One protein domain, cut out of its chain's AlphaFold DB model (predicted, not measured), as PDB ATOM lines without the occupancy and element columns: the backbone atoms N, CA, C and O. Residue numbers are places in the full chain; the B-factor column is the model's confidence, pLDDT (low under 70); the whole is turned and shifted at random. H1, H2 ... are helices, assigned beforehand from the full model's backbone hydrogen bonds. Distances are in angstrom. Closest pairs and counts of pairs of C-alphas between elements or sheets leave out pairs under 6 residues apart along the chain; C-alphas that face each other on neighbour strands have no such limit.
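What this domain is: This is residues 2 to 90 of the 160 residues of the protein "EamA domain-containing protein" of Acidobacteria bacterium (UniProt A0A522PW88). Three long helices come together near one end and splay apart toward the other, like an open tripod: residues 19 to 26 of H1 and residues 32 to 36 of H2 meet the last part of H3, residues 81 to 88, while residues 2 to 17, of which 3 to 17 belong to H1, residues 41 to 47 of H2 and residues 60 to 76, of which 63 to 76 belong to H3, stand free. H2 and H3 make a gaping helical hairpin, joined across its wide end by residues 56 to 62. The printed part has 89 residues with three named helices, H1, H2 and H3 in chain order, and no named strand; the class is all helix. It is loose, with a radius of gyration of the C-alphas of 15.7 A and spans of 43 by 32 by 18 A.

How they stand to each other: Start with H1, residues 3 to 27, which has a kink of 26 degrees near residue 10. H2, residues 32 to 55, is close to H1 but not clearly touching; their closest C-alphas, of Asp 26 and Pro 32, are 7.2 A apart. These two run opposite ways at a shallow tilt of 22 degrees. Go on to H3, residues 63 to 89, which touches H1 with residues 84 to 88 alone; the closest C-alphas, of Lys 23 and Ile 87, are 7.1 A apart. H1 and H3 run the same way at a steep tilt of 43 degrees. H2 and H3, a helical hairpin, only just touch, with 3 pairs of C-alphas within 8 A, the closest those of Pro 32 and Gln 84 at 7.2 A. They run opposite ways at a tilt of 35.2 degrees, only just steep. Every O i to N i+4 pair is within hydrogen-bond range in H2, against 17 of 21 in H1 and 22 of 23 in H3.

Where its parts are: Find C-alpha 3 at (-35.420, 1.390, -12.510); from there H1 runs 36.2 A to Asn 27. H2 covers 34.0 A from Pro 32 to Glu 55. H3 covers 39.8 A from Val 63 to C-alpha 89 at (-49.275, 10.337, -45.941).

The domain as a whole: The two C-alphas farthest apart, of Asn 27 and Pro 62, are 43.8 A apart. The printed part has no cut; the link from H1 to H2 is tight and that from H2 to H3 short. Look for pLDDT under 70 at residue 2, residues 32 to 33, 55 to 61 and 85 to 90.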
ATOM      1  N   ASN A   2     -31.948   4.189 -10.431       66.38
ATOM      2  CA  ASN A   2     -33.309   3.681 -10.224       66.38
ATOM      3  C   ASN A   2     -33.959   3.191 -11.526       66.38
ATOM      4  O   ASN A   2     -33.828   3.834 -12.565       66.38
ATOM      5  N   TRP A   3     -34.695   2.081 -11.429       72.06
ATOM      6  CA  TRP A   3     -35.420   1.390 -12.510       72.06
ATOM      7  C   TRP A   3     -36.322   2.327 -13.345       72.06
ATOM      8  O   TRP A   3     -36.525   2.134 -14.540       72.06
ATOM      9  N   SER A   4     -36.787   3.418 -12.737       73.00
ATOM     10  CA  SER A   4     -37.568   4.486 -13.367       73.00
ATOM     11  C   SER A   4     -36.795   5.294 -14.418       73.00
ATOM     12  O   SER A   4     -37.365   5.625 -15.453       73.00
ATOM     13  N   TYR A   5     -35.501   5.575 -14.218       78.62
ATOM     14  CA  TYR A   5     -34.698   6.295 -15.221       78.62
ATOM     15  C   TYR A   5     -34.459   5.449 -16.472       78.62
ATOM     16  O   TYR A   5     -34.451   5.980 -17.581       78.62
ATOM     17  N   PHE A   6     -34.315   4.132 -16.301       81.06
ATOM     18  CA  PHE A   6     -34.198   3.209 -17.426       81.06
ATOM     19  C   PHE A   6     -35.461   3.245 -18.292       81.06
ATOM     20  O   PHE A   6     -35.365   3.450 -19.500       81.06
ATOM     21  N   PHE A   7     -36.648   3.160 -17.680       79.44
ATOM     22  CA  PHE A   7     -37.910   3.286 -18.412       79.44
ATOM     23  C   PHE A   7     -38.102   4.663 -19.055       79.44
ATOM     24  O   PHE A   7     -38.620   4.743 -20.168       79.44
ATOM     25  N   MET A   8     -37.634   5.732 -18.409       79.50
ATOM     26  CA  MET A   8     -37.725   7.092 -18.945       79.50
ATOM     27  C   MET A   8     -36.936   7.272 -20.249       79.50
ATOM     28  O   MET A   8     -37.376   8.012 -21.123       79.50
ATOM     29  N   ILE A   9     -35.790   6.596 -20.397       80.25
ATOM     30  CA  ILE A   9     -34.967   6.643 -21.618       80.25
ATOM     31  C   ILE A   9     -35.418   5.582 -22.631       80.25
ATOM     32  O   ILE A   9     -35.445   5.843 -23.831       80.25
ATOM     33  N   ALA A  10     -35.813   4.396 -22.169       81.62
ATOM     34  CA  ALA A  10     -36.289   3.330 -23.045       81.62
ATOM     35  C   ALA A  10     -37.585   3.724 -23.774       81.62
ATOM     36  O   ALA A  10     -37.727   3.433 -24.959       81.62
ATOM     37  N   ALA A  11     -38.497   4.440 -23.106       77.38
ATOM     38  CA  ALA A  11     -39.764   4.876 -23.688       77.38
ATOM     39  C   ALA A  11     -39.604   5.683 -24.997       77.38
ATOM     40  O   ALA A  11     -40.154   5.247 -26.011       77.38
ATOM     41  N   PRO A  12     -38.847   6.800 -25.052       76.19
ATOM     42  CA  PRO A  12     -38.678   7.564 -26.288       76.19
ATOM     43  C   PRO A  12     -37.915   6.788 -27.367       76.19
ATOM     44  O   PRO A  12     -38.220   6.949 -28.547       76.19
ATOM     45  N   VAL A  13     -36.977   5.910 -26.993       81.81
ATOM     46  CA  VAL A  13     -36.244   5.068 -27.954       81.81
ATOM     47  C   VAL A  13     -37.180   4.054 -28.616       81.81
ATOM     48  O   VAL A  13     -37.242   3.980 -29.844       81.81
ATOM     49  N   CYS A  14     -37.953   3.312 -27.822       81.12
ATOM     50  CA  CYS A  14     -38.935   2.354 -28.328       81.12
ATOM     51  C   CYS A  14     -40.023   3.052 -29.151       81.12
ATOM     52  O   CYS A  14     -40.403   2.561 -30.216       81.12
ATOM     53  N   TYR A  15     -40.489   4.217 -28.695       75.00
ATOM     54  CA  TYR A  15     -41.477   5.003 -29.424       75.00
ATOM     55  C   TYR A  15     -40.913   5.478 -30.772       75.00
ATOM     56  O   TYR A  15     -41.554   5.281 -31.801       75.00
ATOM     57  N   GLY A  16     -39.681   5.998 -30.806       72.38
ATOM     58  CA  GLY A  16     -38.979   6.369 -32.041       72.38
ATOM     59  C   GLY A  16     -38.860   5.211 -33.036       72.38
ATOM     60  O   GLY A  16     -39.158   5.364 -34.225       72.38
ATOM     61  N   MET A  17     -38.502   4.022 -32.544       79.75
ATOM     62  CA  MET A  17     -38.403   2.811 -33.367       79.75
ATOM     63  C   MET A  17     -39.743   2.387 -33.982       79.75
ATOM     64  O   MET A  17     -39.747   1.926 -35.126       79.75
ATOM     65  N   LEU A  18     -40.880   2.586 -33.300       77.06
ATOM     66  CA  LEU A  18     -42.205   2.285 -33.868       77.06
ATOM     67  C   LEU A  18     -42.447   3.029 -35.186       77.06
ATOM     68  O   LEU A  18     -42.970   2.444 -36.133       77.06
ATOM     69  N   GLY A  19     -42.027   4.293 -35.278       71.75
ATOM     70  CA  GLY A  19     -42.180   5.082 -36.502       71.75
ATOM     71  C   GLY A  19     -41.325   4.572 -37.663       71.75
ATOM     72  O   GLY A  19     -41.780   4.561 -38.808       71.75
ATOM     73  N   VAL A  20     -40.108   4.104 -37.371       75.44
ATOM     74  CA  VAL A  20     -39.209   3.502 -38.368       75.44
ATOM     75  C   VAL A  20     -39.786   2.180 -38.871       75.44
ATOM     76  O   VAL A  20     -39.903   1.983 -40.082       75.44
ATOM     77  N   PHE A  21     -40.222   1.300 -37.965       77.31
ATOM     78  CA  PHE A  21     -40.845   0.029 -38.338       77.31
ATOM     79  C   PHE A  21     -42.150   0.219 -39.112       77.31
ATOM     80  O   PHE A  21     -42.384  -0.501 -40.084       77.31
ATOM     81  N   ALA A  22     -42.960   1.218 -38.749       73.00
ATOM     82  CA  ALA A  22     -44.173   1.556 -39.485       73.00
ATOM     83  C   ALA A  22     -43.868   1.918 -40.946       73.00
ATOM     84  O   ALA A  22     -44.555   1.433 -41.844       73.00
ATOM     85  N   LYS A  23     -42.804   2.693 -41.209       71.56
ATOM     86  CA  LYS A  23     -42.424   3.028 -42.590       71.56
ATOM     87  C   LYS A  23     -41.752   1.882 -43.337       71.56
ATOM     88  O   LYS A  23     -41.969   1.734 -44.535       71.56
ATOM     89  N   ILE A  24     -40.969   1.048 -42.654       76.94
ATOM     90  CA  ILE A  24     -40.418  -0.173 -43.262       76.94
ATOM     91  C   ILE A  24     -41.557  -1.079 -43.739       76.94
ATOM     92  O   ILE A  24     -41.488  -1.623 -44.839       76.94
ATOM     93  N   ALA A  25     -42.607  -1.227 -42.935       71.75
ATOM     94  CA  ALA A  25     -43.760  -2.028 -43.308       71.75
ATOM     95  C   ALA A  25     -44.573  -1.404 -44.450       71.75
ATOM     96  O   ALA A  25     -45.018  -2.126 -45.343       71.75
ATOM     97  N   ASP A  26     -44.714  -0.078 -44.466       71.06
ATOM     98  CA  ASP A  26     -45.339   0.643 -45.578       71.06
ATOM     99  C   ASP A  26     -44.571   0.443 -46.897       71.06
ATOM    100  O   ASP A  26     -45.151   0.053 -47.907       71.06
ATOM    101  N   ASN A  27     -43.238   0.550 -46.868       72.25
ATOM    102  CA  ASN A  27     -42.388   0.306 -48.039       72.25
ATOM    103  C   ASN A  27     -42.442  -1.153 -48.540       72.25
ATOM    104  O   ASN A  27     -42.074  -1.441 -49.675       72.25
ATOM    105  N   ARG A  28     -42.906  -2.088 -47.700       77.56
ATOM    106  CA  ARG A  28     -43.170  -3.487 -48.076       77.56
ATOM    107  C   ARG A  28     -44.616  -3.735 -48.524       77.56
ATOM    108  O   ARG A  28     -44.998  -4.888 -48.711       77.56
ATOM    109  N   GLY A  29     -45.419  -2.685 -48.690       71.06
ATOM    110  CA  GLY A  29     -46.812  -2.776 -49.131       71.06
ATOM    111  C   GLY A  29     -47.753  -3.378 -48.085       71.06
ATOM    112  O   GLY A  29     -48.822  -3.890 -48.431       71.06
ATOM    113  N   CYS A  30     -47.376  -3.372 -46.801       72.19
ATOM    114  CA  CYS A  30     -48.232  -3.912 -45.753       72.19
ATOM    115  C   CYS A  30     -49.480  -3.041 -45.565       72.19
ATOM    116  O   CYS A  30     -49.407  -1.821 -45.438       72.19
ATOM    117  N   ARG A  31     -50.651  -3.685 -45.466       70.88
ATOM    118  CA  ARG A  31     -51.904  -2.983 -45.170       70.88
ATOM    119  C   ARG A  31     -51.824  -2.335 -43.778       70.88
ATOM    120  O   ARG A  31     -51.702  -3.056 -42.784       70.88
ATOM    121  N   PRO A  32     -51.992  -1.008 -43.662       65.38
ATOM    122  CA  PRO A  32     -51.753  -0.290 -42.410       65.38
ATOM    123  C   PRO A  32     -52.734  -0.662 -41.293       65.38
ATOM    124  O   PRO A  32     -52.367  -0.682 -40.122       65.38
ATOM    125  N   ARG A  33     -53.963  -1.050 -41.656       67.75
ATOM    126  CA  ARG A  33     -54.975  -1.551 -40.710       67.75
ATOM    127  C   ARG A  33     -54.544  -2.849 -40.020       67.75
ATOM    128  O   ARG A  33     -54.743  -2.995 -38.820       67.75
ATOM    129  N   SER A  34     -53.929  -3.769 -40.764       74.75
ATOM    130  CA  SER A  34     -53.467  -5.054 -40.230       74.75
ATOM    131  C   SER A  34     -52.276  -4.877 -39.292       74.75
ATOM    132  O   SER A  34     -52.208  -5.538 -38.262       74.75
ATOM    133  N   LEU A  35     -51.374  -3.944 -39.611       76.62
ATOM    134  CA  LEU A  35     -50.212  -3.653 -38.775       76.62
ATOM    135  C   LEU A  35     -50.615  -3.069 -37.418       76.62
ATOM    136  O   LEU A  35     -50.089  -3.478 -36.388       76.62
ATOM    137  N   TYR A  36     -51.594  -2.167 -37.417       75.50
ATOM    138  CA  TYR A  36     -52.111  -1.561 -36.196       75.50
ATOM    139  C   TYR A  36     -52.864  -2.573 -35.321       75.50
ATOM    140  O   TYR A  36     -52.653  -2.634 -34.114       75.50
ATOM    141  N   MET A  37     -53.683  -3.438 -35.926       78.75
ATOM    142  CA  MET A  37     -54.363  -4.509 -35.191       78.75
ATOM    143  C   MET A  37     -53.358  -5.454 -34.513       78.75
ATOM    144  O   MET A  37     -53.521  -5.786 -33.339       78.75
ATOM    145  N   LEU A  38     -52.289  -5.833 -35.222       82.00
ATOM    146  CA  LEU A  38     -51.240  -6.694 -34.675       82.00
ATOM    147  C   LEU A  38     -50.421  -5.990 -33.580       82.00
ATOM    148  O   LEU A  38     -50.048  -6.625 -32.597       82.00
ATOM    149  N   LEU A  39     -50.181  -4.681 -33.719       82.62
ATOM    150  CA  LEU A  39     -49.513  -3.858 -32.709       82.62
ATOM    151  C   LEU A  39     -50.291  -3.858 -31.387       82.62
ATOM    152  O   LEU A  39     -49.709  -4.144 -30.343       82.62
ATOM    153  N   PHE A  40     -51.598  -3.578 -31.423       82.00
ATOM    154  CA  PHE A  40     -52.436  -3.578 -30.216       82.00
ATOM    155  C   PHE A  40     -52.604  -4.973 -29.626       82.00
ATOM    156  O   PHE A  40     -52.639  -5.115 -28.406       82.00
ATOM    157  N   PHE A  41     -52.657  -6.000 -30.472       85.38
ATOM    158  CA  PHE A  41     -52.682  -7.385 -30.020       85.38
ATOM    159  C   PHE A  41     -51.419  -7.743 -29.222       85.38
ATOM    160  O   PHE A  41     -51.519  -8.214 -28.089       85.38
ATOM    161  N   TRP A  42     -50.234  -7.450 -29.766       87.12
ATOM    162  CA  TRP A  42     -48.971  -7.675 -29.062       87.12
ATOM    163  C   TRP A  42     -48.832  -6.796 -27.818       87.12
ATOM    164  O   TRP A  42     -48.393  -7.289 -26.782       87.12
ATOM    165  N   ALA A  43     -49.250  -5.530 -27.877       85.00
ATOM    166  CA  ALA A  43     -49.248  -4.646 -26.714       85.00
ATOM    167  C   ALA A  43     -50.130  -5.197 -25.582       85.00
ATOM    168  O   ALA A  43     -49.696  -5.236 -24.433       85.00
ATOM    169  N   CYS A  44     -51.330  -5.683 -25.911       85.69
ATOM    170  CA  CYS A  44     -52.232  -6.315 -24.952       85.69
ATOM    171  C   CYS A  44     -51.587  -7.558 -24.321       85.69
ATOM    172  O   CYS A  44     -51.535  -7.661 -23.099       85.69
ATOM    173  N   LEU A  45     -51.007  -8.450 -25.135       87.88
ATOM    174  CA  LEU A  45     -50.305  -9.640 -24.639       87.88
ATOM    175  C   LEU A  45     -49.146  -9.294 -23.694       87.88
ATOM    176  O   LEU A  45     -49.033  -9.895 -22.627       87.88
ATOM    177  N   PHE A  46     -48.310  -8.317 -24.055       86.06
ATOM    178  CA  PHE A  46     -47.187  -7.887 -23.219       86.06
ATOM    179  C   PHE A  46     -47.651  -7.274 -21.895       86.06
ATOM    180  O   PHE A  46     -47.097  -7.605 -20.848       86.06
ATOM    181  N   VAL A  47     -48.674  -6.416 -21.921       84.19
ATOM    182  CA  VAL A  47     -49.222  -5.794 -20.705       84.19
ATOM    183  C   VAL A  47     -49.885  -6.842 -19.811       84.19
ATOM    184  O   VAL A  47     -49.618  -6.864 -18.613       84.19
ATOM    185  N   CYS A  48     -50.679  -7.759 -20.371       82.94
ATOM    186  CA  CYS A  48     -51.266  -8.863 -19.612       82.94
ATOM    187  C   CYS A  48     -50.187  -9.745 -18.972       82.94
ATOM    188  O   CYS A  48     -50.276 -10.041 -17.783       82.94
ATOM    189  N   GLY A  49     -49.144 -10.117 -19.722       82.94
ATOM    190  CA  GLY A  49     -48.015 -10.879 -19.183       82.94
ATOM    191  C   GLY A  49     -47.297 -10.135 -18.054       82.94
ATOM    192  O   GLY A  49     -47.017 -10.718 -17.008       82.94
ATOM    193  N   PHE A  50     -47.070  -8.832 -18.223       82.38
ATOM    194  CA  PHE A  50     -46.450  -7.992 -17.201       82.38
ATOM    195  C   PHE A  50     -47.284  -7.914 -15.914       82.38
ATOM    196  O   PHE A  50     -46.723  -8.044 -14.827       82.38
ATOM    197  N   VAL A  51     -48.608  -7.752 -16.021       80.31
ATOM    198  CA  VAL A  51     -49.526  -7.720 -14.866       80.31
ATOM    199  C   VAL A  51     -49.562  -9.070 -14.151       80.31
ATOM    200  O   VAL A  51     -49.482  -9.113 -12.926       80.31
ATOM    201  N   VAL A  52     -49.612 -10.182 -14.892       81.25
ATOM    202  CA  VAL A  52     -49.596 -11.534 -14.306       81.25
ATOM    203  C   VAL A  52     -48.316 -11.774 -13.502       81.25
ATOM    204  O   VAL A  52     -48.389 -12.293 -12.390       81.25
ATOM    205  N   ILE A  53     -47.161 -11.359 -14.033       80.19
ATOM    206  CA  ILE A  53     -45.856 -11.531 -13.376       80.19
ATOM    207  C   ILE A  53     -45.695 -10.578 -12.183       80.19
ATOM    208  O   ILE A  53     -45.149 -10.970 -11.155       80.19
ATOM    209  N   SER A  54     -46.160  -9.333 -12.307       74.19
ATOM    210  CA  SER A  54     -45.888  -8.285 -11.314       74.19
ATOM    211  C   SER A  54     -46.895  -8.280 -10.160       74.19
ATOM    212  O   SER A  54     -46.507  -8.119  -9.006       74.19
ATOM    213  N   GLU A  55     -48.181  -8.500 -10.440       68.38
ATOM    214  CA  GLU A  55     -49.265  -8.425  -9.445       68.38
ATOM    215  C   GLU A  55     -49.815  -9.802  -9.037       68.38
ATOM    216  O   GLU A  55     -50.820  -9.889  -8.325       68.38
ATOM    217  N   HIS A  56     -49.157 -10.893  -9.456       66.25
ATOM    218  CA  HIS A  56     -49.542 -12.273  -9.125       66.25
ATOM    219  C   HIS A  56     -51.017 -12.570  -9.459       66.25
ATOM    220  O   HIS A  56     -51.714 -13.242  -8.704       66.25
ATOM    221  N   ALA A  57     -51.505 -12.031 -10.583       60.34
ATOM    222  CA  ALA A  57     -52.883 -12.185 -11.060       60.34
ATOM    223  C   ALA A  57     -53.991 -11.634 -10.129       60.34
ATOM    224  O   ALA A  57     -55.153 -12.030 -10.252       60.34
ATOM    225  N   ASN A  58     -53.686 -10.686  -9.236       63.19
ATOM    226  CA  ASN A  58     -54.718  -9.984  -8.464       63.19
ATOM    227  C   ASN A  58     -55.442  -8.935  -9.326       63.19
ATOM    228  O   ASN A  58     -55.154  -7.747  -9.263       63.19
ATOM    229  N   PHE A  59     -56.442  -9.362 -10.097       64.19
ATOM    230  CA  PHE A  59     -57.288  -8.485 -10.926       64.19
ATOM    231  C   PHE A  59     -58.334  -7.685 -10.123       64.19
ATOM    232  O   PHE A  59     -59.433  -7.413 -10.611       64.19
ATOM    233  N   ALA A  60     -58.023  -7.304  -8.883       63.41
ATOM    234  CA  ALA A  60     -58.907  -6.503  -8.041       63.41
ATOM    235  C   ALA A  60     -58.874  -5.030  -8.484       63.41
ATOM    236  O   ALA A  60     -58.331  -4.159  -7.806       63.41
ATOM    237  N   ILE A  61     -59.434  -4.753  -9.662       66.25
ATOM    238  CA  ILE A  61     -59.438  -3.425 -10.270       66.25
ATOM    239  C   ILE A  61     -60.624  -2.623  -9.707       66.25
ATOM    240  O   ILE A  61     -61.778  -3.029  -9.872       66.25
ATOM    241  N   PRO A  62     -60.394  -1.456  -9.077       77.12
ATOM    242  CA  PRO A  62     -61.473  -0.594  -8.612       77.12
ATOM    243  C   PRO A  62     -62.347  -0.130  -9.784       77.12
ATOM    244  O   PRO A  62     -61.829   0.315 -10.806       77.12
ATOM    245  N   VAL A  63     -63.673  -0.102  -9.611       75.69
ATOM    246  CA  VAL A  63     -64.625   0.371 -10.643       75.69
ATOM    247  C   VAL A  63     -64.285   1.785 -11.147       75.69
ATOM    248  O   VAL A  63     -64.479   2.099 -12.317       75.69
ATOM    249  N   LYS A  64     -63.691   2.631 -10.295       76.50
ATOM    250  CA  LYS A  64     -63.207   3.973 -10.669       76.50
ATOM    251  C   LYS A  64     -62.138   3.946 -11.769       76.50
ATOM    252  O   LYS A  64     -62.110   4.845 -12.601       76.50
ATOM    253  N   VAL A  65     -61.289   2.917 -11.795       78.75
ATOM    254  CA  VAL A  65     -60.250   2.757 -12.820       78.75
ATOM    255  C   VAL A  65     -60.884   2.464 -14.177       78.75
ATOM    256  O   VAL A  65     -60.451   3.040 -15.167       78.75
ATOM    257  N   TYR A  66     -61.962   1.675 -14.233       78.06
ATOM    258  CA  TYR A  66     -62.677   1.396 -15.487       78.06
ATOM    259  C   TYR A  66     -63.251   2.658 -16.142       78.06
ATOM    260  O   TYR A  66     -63.119   2.830 -17.353       78.06
ATOM    261  N   TRP A  67     -63.828   3.564 -15.347       80.38
ATOM    262  CA  TRP A  67     -64.386   4.827 -15.847       80.38
ATOM    263  C   TRP A  67     -63.336   5.762 -16.450       80.38
ATOM    264  O   TRP A  67     -63.651   6.510 -17.370       80.38
ATOM    265  N   ILE A  68     -62.096   5.714 -15.961       82.00
ATOM    266  CA  ILE A  68     -60.985   6.516 -16.493       82.00
ATOM    267  C   ILE A  68     -60.317   5.791 -17.671       82.00
ATOM    268  O   ILE A  68     -59.980   6.410 -18.679       82.00
ATOM    269  N   ALA A  69     -60.165   4.470 -17.571       81.50
ATOM    270  CA  ALA A  69     -59.480   3.654 -18.566       81.50
ATOM    271  C   ALA A  69     -60.239   3.570 -19.897       81.50
ATOM    272  O   ALA A  69     -59.604   3.571 -20.948       81.50
ATOM    273  N   LEU A  70     -61.576   3.531 -19.876       82.00
ATOM    274  CA  LEU A  70     -62.395   3.473 -21.093       82.00
ATOM    275  C   LEU A  70     -62.179   4.669 -22.039       82.00
ATOM    276  O   LEU A  70     -61.764   4.447 -23.180       82.00
ATOM    277  N   PRO A  71     -62.414   5.926 -21.612       85.50
ATOM    278  CA  PRO A  71     -62.197   7.081 -22.478       85.50
ATOM    279  C   PRO A  71     -60.717   7.244 -22.841       85.50
ATOM    280  O   PRO A  71     -60.405   7.604 -23.976       85.50
ATOM    281  N   PHE A  72     -59.800   6.915 -21.924       82.31
ATOM    282  CA  PHE A  72     -58.364   6.947 -22.197       82.31
ATOM    283  C   PHE A  72     -57.961   5.962 -23.307       82.31
ATOM    284  O   PHE A  72     -57.272   6.343 -24.253       82.31
ATOM    285  N   GLY A  73     -58.438   4.718 -23.241       81.44
ATOM    286  CA  GLY A  73     -58.183   3.695 -24.253       81.44
ATOM    287  C   GLY A  73     -58.793   4.042 -25.612       81.44
ATOM    288  O   GLY A  73     -58.136   3.870 -26.639       81.44
ATOM    289  N   MET A  74     -60.012   4.596 -25.631       85.19
ATOM    290  CA  MET A  74     -60.637   5.077 -26.871       85.19
ATOM    291  C   MET A  74     -59.822   6.203 -27.517       85.19
ATOM    292  O   MET A  74     -59.528   6.134 -28.712       85.19
ATOM    293  N   LEU A  75     -59.403   7.205 -26.738       84.69
ATOM    294  CA  LEU A  75     -58.555   8.292 -27.233       84.69
ATOM    295  C   LEU A  75     -57.205   7.774 -27.738       84.69
ATOM    296  O   LEU A  75     -56.752   8.209 -28.793       84.69
ATOM    297  N   ALA A  76     -56.590   6.816 -27.040       81.56
ATOM    298  CA  ALA A  76     -55.331   6.205 -27.460       81.56
ATOM    299  C   ALA A  76     -55.459   5.456 -28.799       81.56
ATOM    300  O   ALA A  76     -54.590   5.586 -29.665       81.56
ATOM    301  N   ALA A  77     -56.554   4.716 -28.999       80.81
ATOM    302  CA  ALA A  77     -56.828   4.022 -30.258       80.81
ATOM    303  C   ALA A  77     -57.058   5.007 -31.417       80.81
ATOM    304  O   ALA A  77     -56.496   4.843 -32.500       80.81
ATOM    305  N   VAL A  78     -57.834   6.074 -31.194       82.81
ATOM    306  CA  VAL A  78     -58.041   7.124 -32.208       82.81
ATOM    307  C   VAL A  78     -56.725   7.835 -32.530       82.81
ATOM    308  O   VAL A  78     -56.393   8.016 -33.702       82.81
ATOM    309  N   ALA A  79     -55.944   8.187 -31.506       78.19
ATOM    310  CA  ALA A  79     -54.660   8.855 -31.668       78.19
ATOM    311  C   ALA A  79     -53.673   8.002 -32.466       78.19
ATOM    312  O   ALA A  79     -53.024   8.513 -33.377       78.19
ATOM    313  N   GLY A  80     -53.569   6.702 -32.180       74.50
ATOM    314  CA  GLY A  80     -52.651   5.858 -32.935       74.50
ATOM    315  C   GLY A  80     -53.139   5.551 -34.359       74.50
ATOM    316  O   GLY A  80     -52.302   5.451 -35.253       74.50
ATOM    317  N   LEU A  81     -54.451   5.489 -34.625       75.56
ATOM    318  CA  LEU A  81     -54.961   5.430 -36.003       75.56
ATOM    319  C   LEU A  81     -54.593   6.702 -36.778       75.56
ATOM    320  O   LEU A  81     -54.063   6.611 -37.888       75.56
ATOM    321  N   ALA A  82     -54.803   7.873 -36.169       75.38
ATOM    322  CA  ALA A  82     -54.415   9.161 -36.739       75.38
ATOM    323  C   ALA A  82     -52.896   9.241 -36.978       75.38
ATOM    324  O   ALA A  82     -52.449   9.682 -38.038       75.38
ATOM    325  N   PHE A  83     -52.097   8.738 -36.036       72.94
ATOM    326  CA  PHE A  83     -50.640   8.639 -36.134       72.94
ATOM    327  C   PHE A  83     -50.203   7.758 -37.307       72.94
ATOM    328  O   PHE A  83     -49.361   8.167 -38.107       72.94
ATOM    329  N   GLN A  84     -50.806   6.576 -37.453       70.62
ATOM    330  CA  GLN A  84     -50.516   5.654 -38.548       70.62
ATOM    331  C   GLN A  84     -50.793   6.332 -39.892       70.62
ATOM    332  O   GLN A  84     -49.921   6.354 -40.762       70.62
ATOM    333  N   THR A  85     -51.972   6.949 -40.036       69.94
ATOM    334  CA  THR A  85     -52.318   7.721 -41.238       69.94
ATOM    335  C   THR A  85     -51.358   8.887 -41.461       69.94
ATOM    336  O   THR A  85     -50.928   9.118 -42.587       69.94
ATOM    337  N   GLY A  86     -50.929   9.570 -40.398       67.19
ATOM    338  CA  GLY A  86     -49.951  10.650 -40.474       67.19
ATOM    339  C   GLY A  86     -48.589  10.192 -41.001       67.19
ATOM    340  O   GLY A  86     -47.981  10.900 -41.800       67.19
ATOM    341  N   ILE A  87     -48.104   9.013 -40.601       66.94
ATOM    342  CA  ILE A  87     -46.832   8.452 -41.093       66.94
ATOM    343  C   ILE A  87     -46.944   7.936 -42.536       66.94
ATOM    344  O   ILE A  87     -45.967   8.028 -43.279       66.94
ATOM    345  N   LEU A  88     -48.117   7.434 -42.933       64.25
ATOM    346  CA  LEU A  88     -48.399   6.979 -44.302       64.25
ATOM    347  C   LEU A  88     -48.398   8.134 -45.308       64.25
ATOM    348  O   LEU A  88     -47.741   8.056 -46.340       64.25
ATOM    349  N   TYR A  89     -49.120   9.216 -45.007       59.97
ATOM    350  CA  TYR A  89     -49.275  10.337 -45.941       59.97
ATOM    351  C   TYR A  89     -48.161  11.392 -45.823       59.97
ATOM    352  O   TYR A  89     -47.990  12.207 -46.727       59.97
ATOM    353  N   GLY A  90     -47.395  11.401 -44.725       59.44
ATOM    354  CA  GLY A  90     -46.345  12.388 -44.454       59.44
ATOM    355  C   GLY A  90     -44.915  11.843 -44.561       59.44
ATOM    356  O   GLY A  90     -44.635  10.662 -44.337       59.44
TER     357      GLY A  90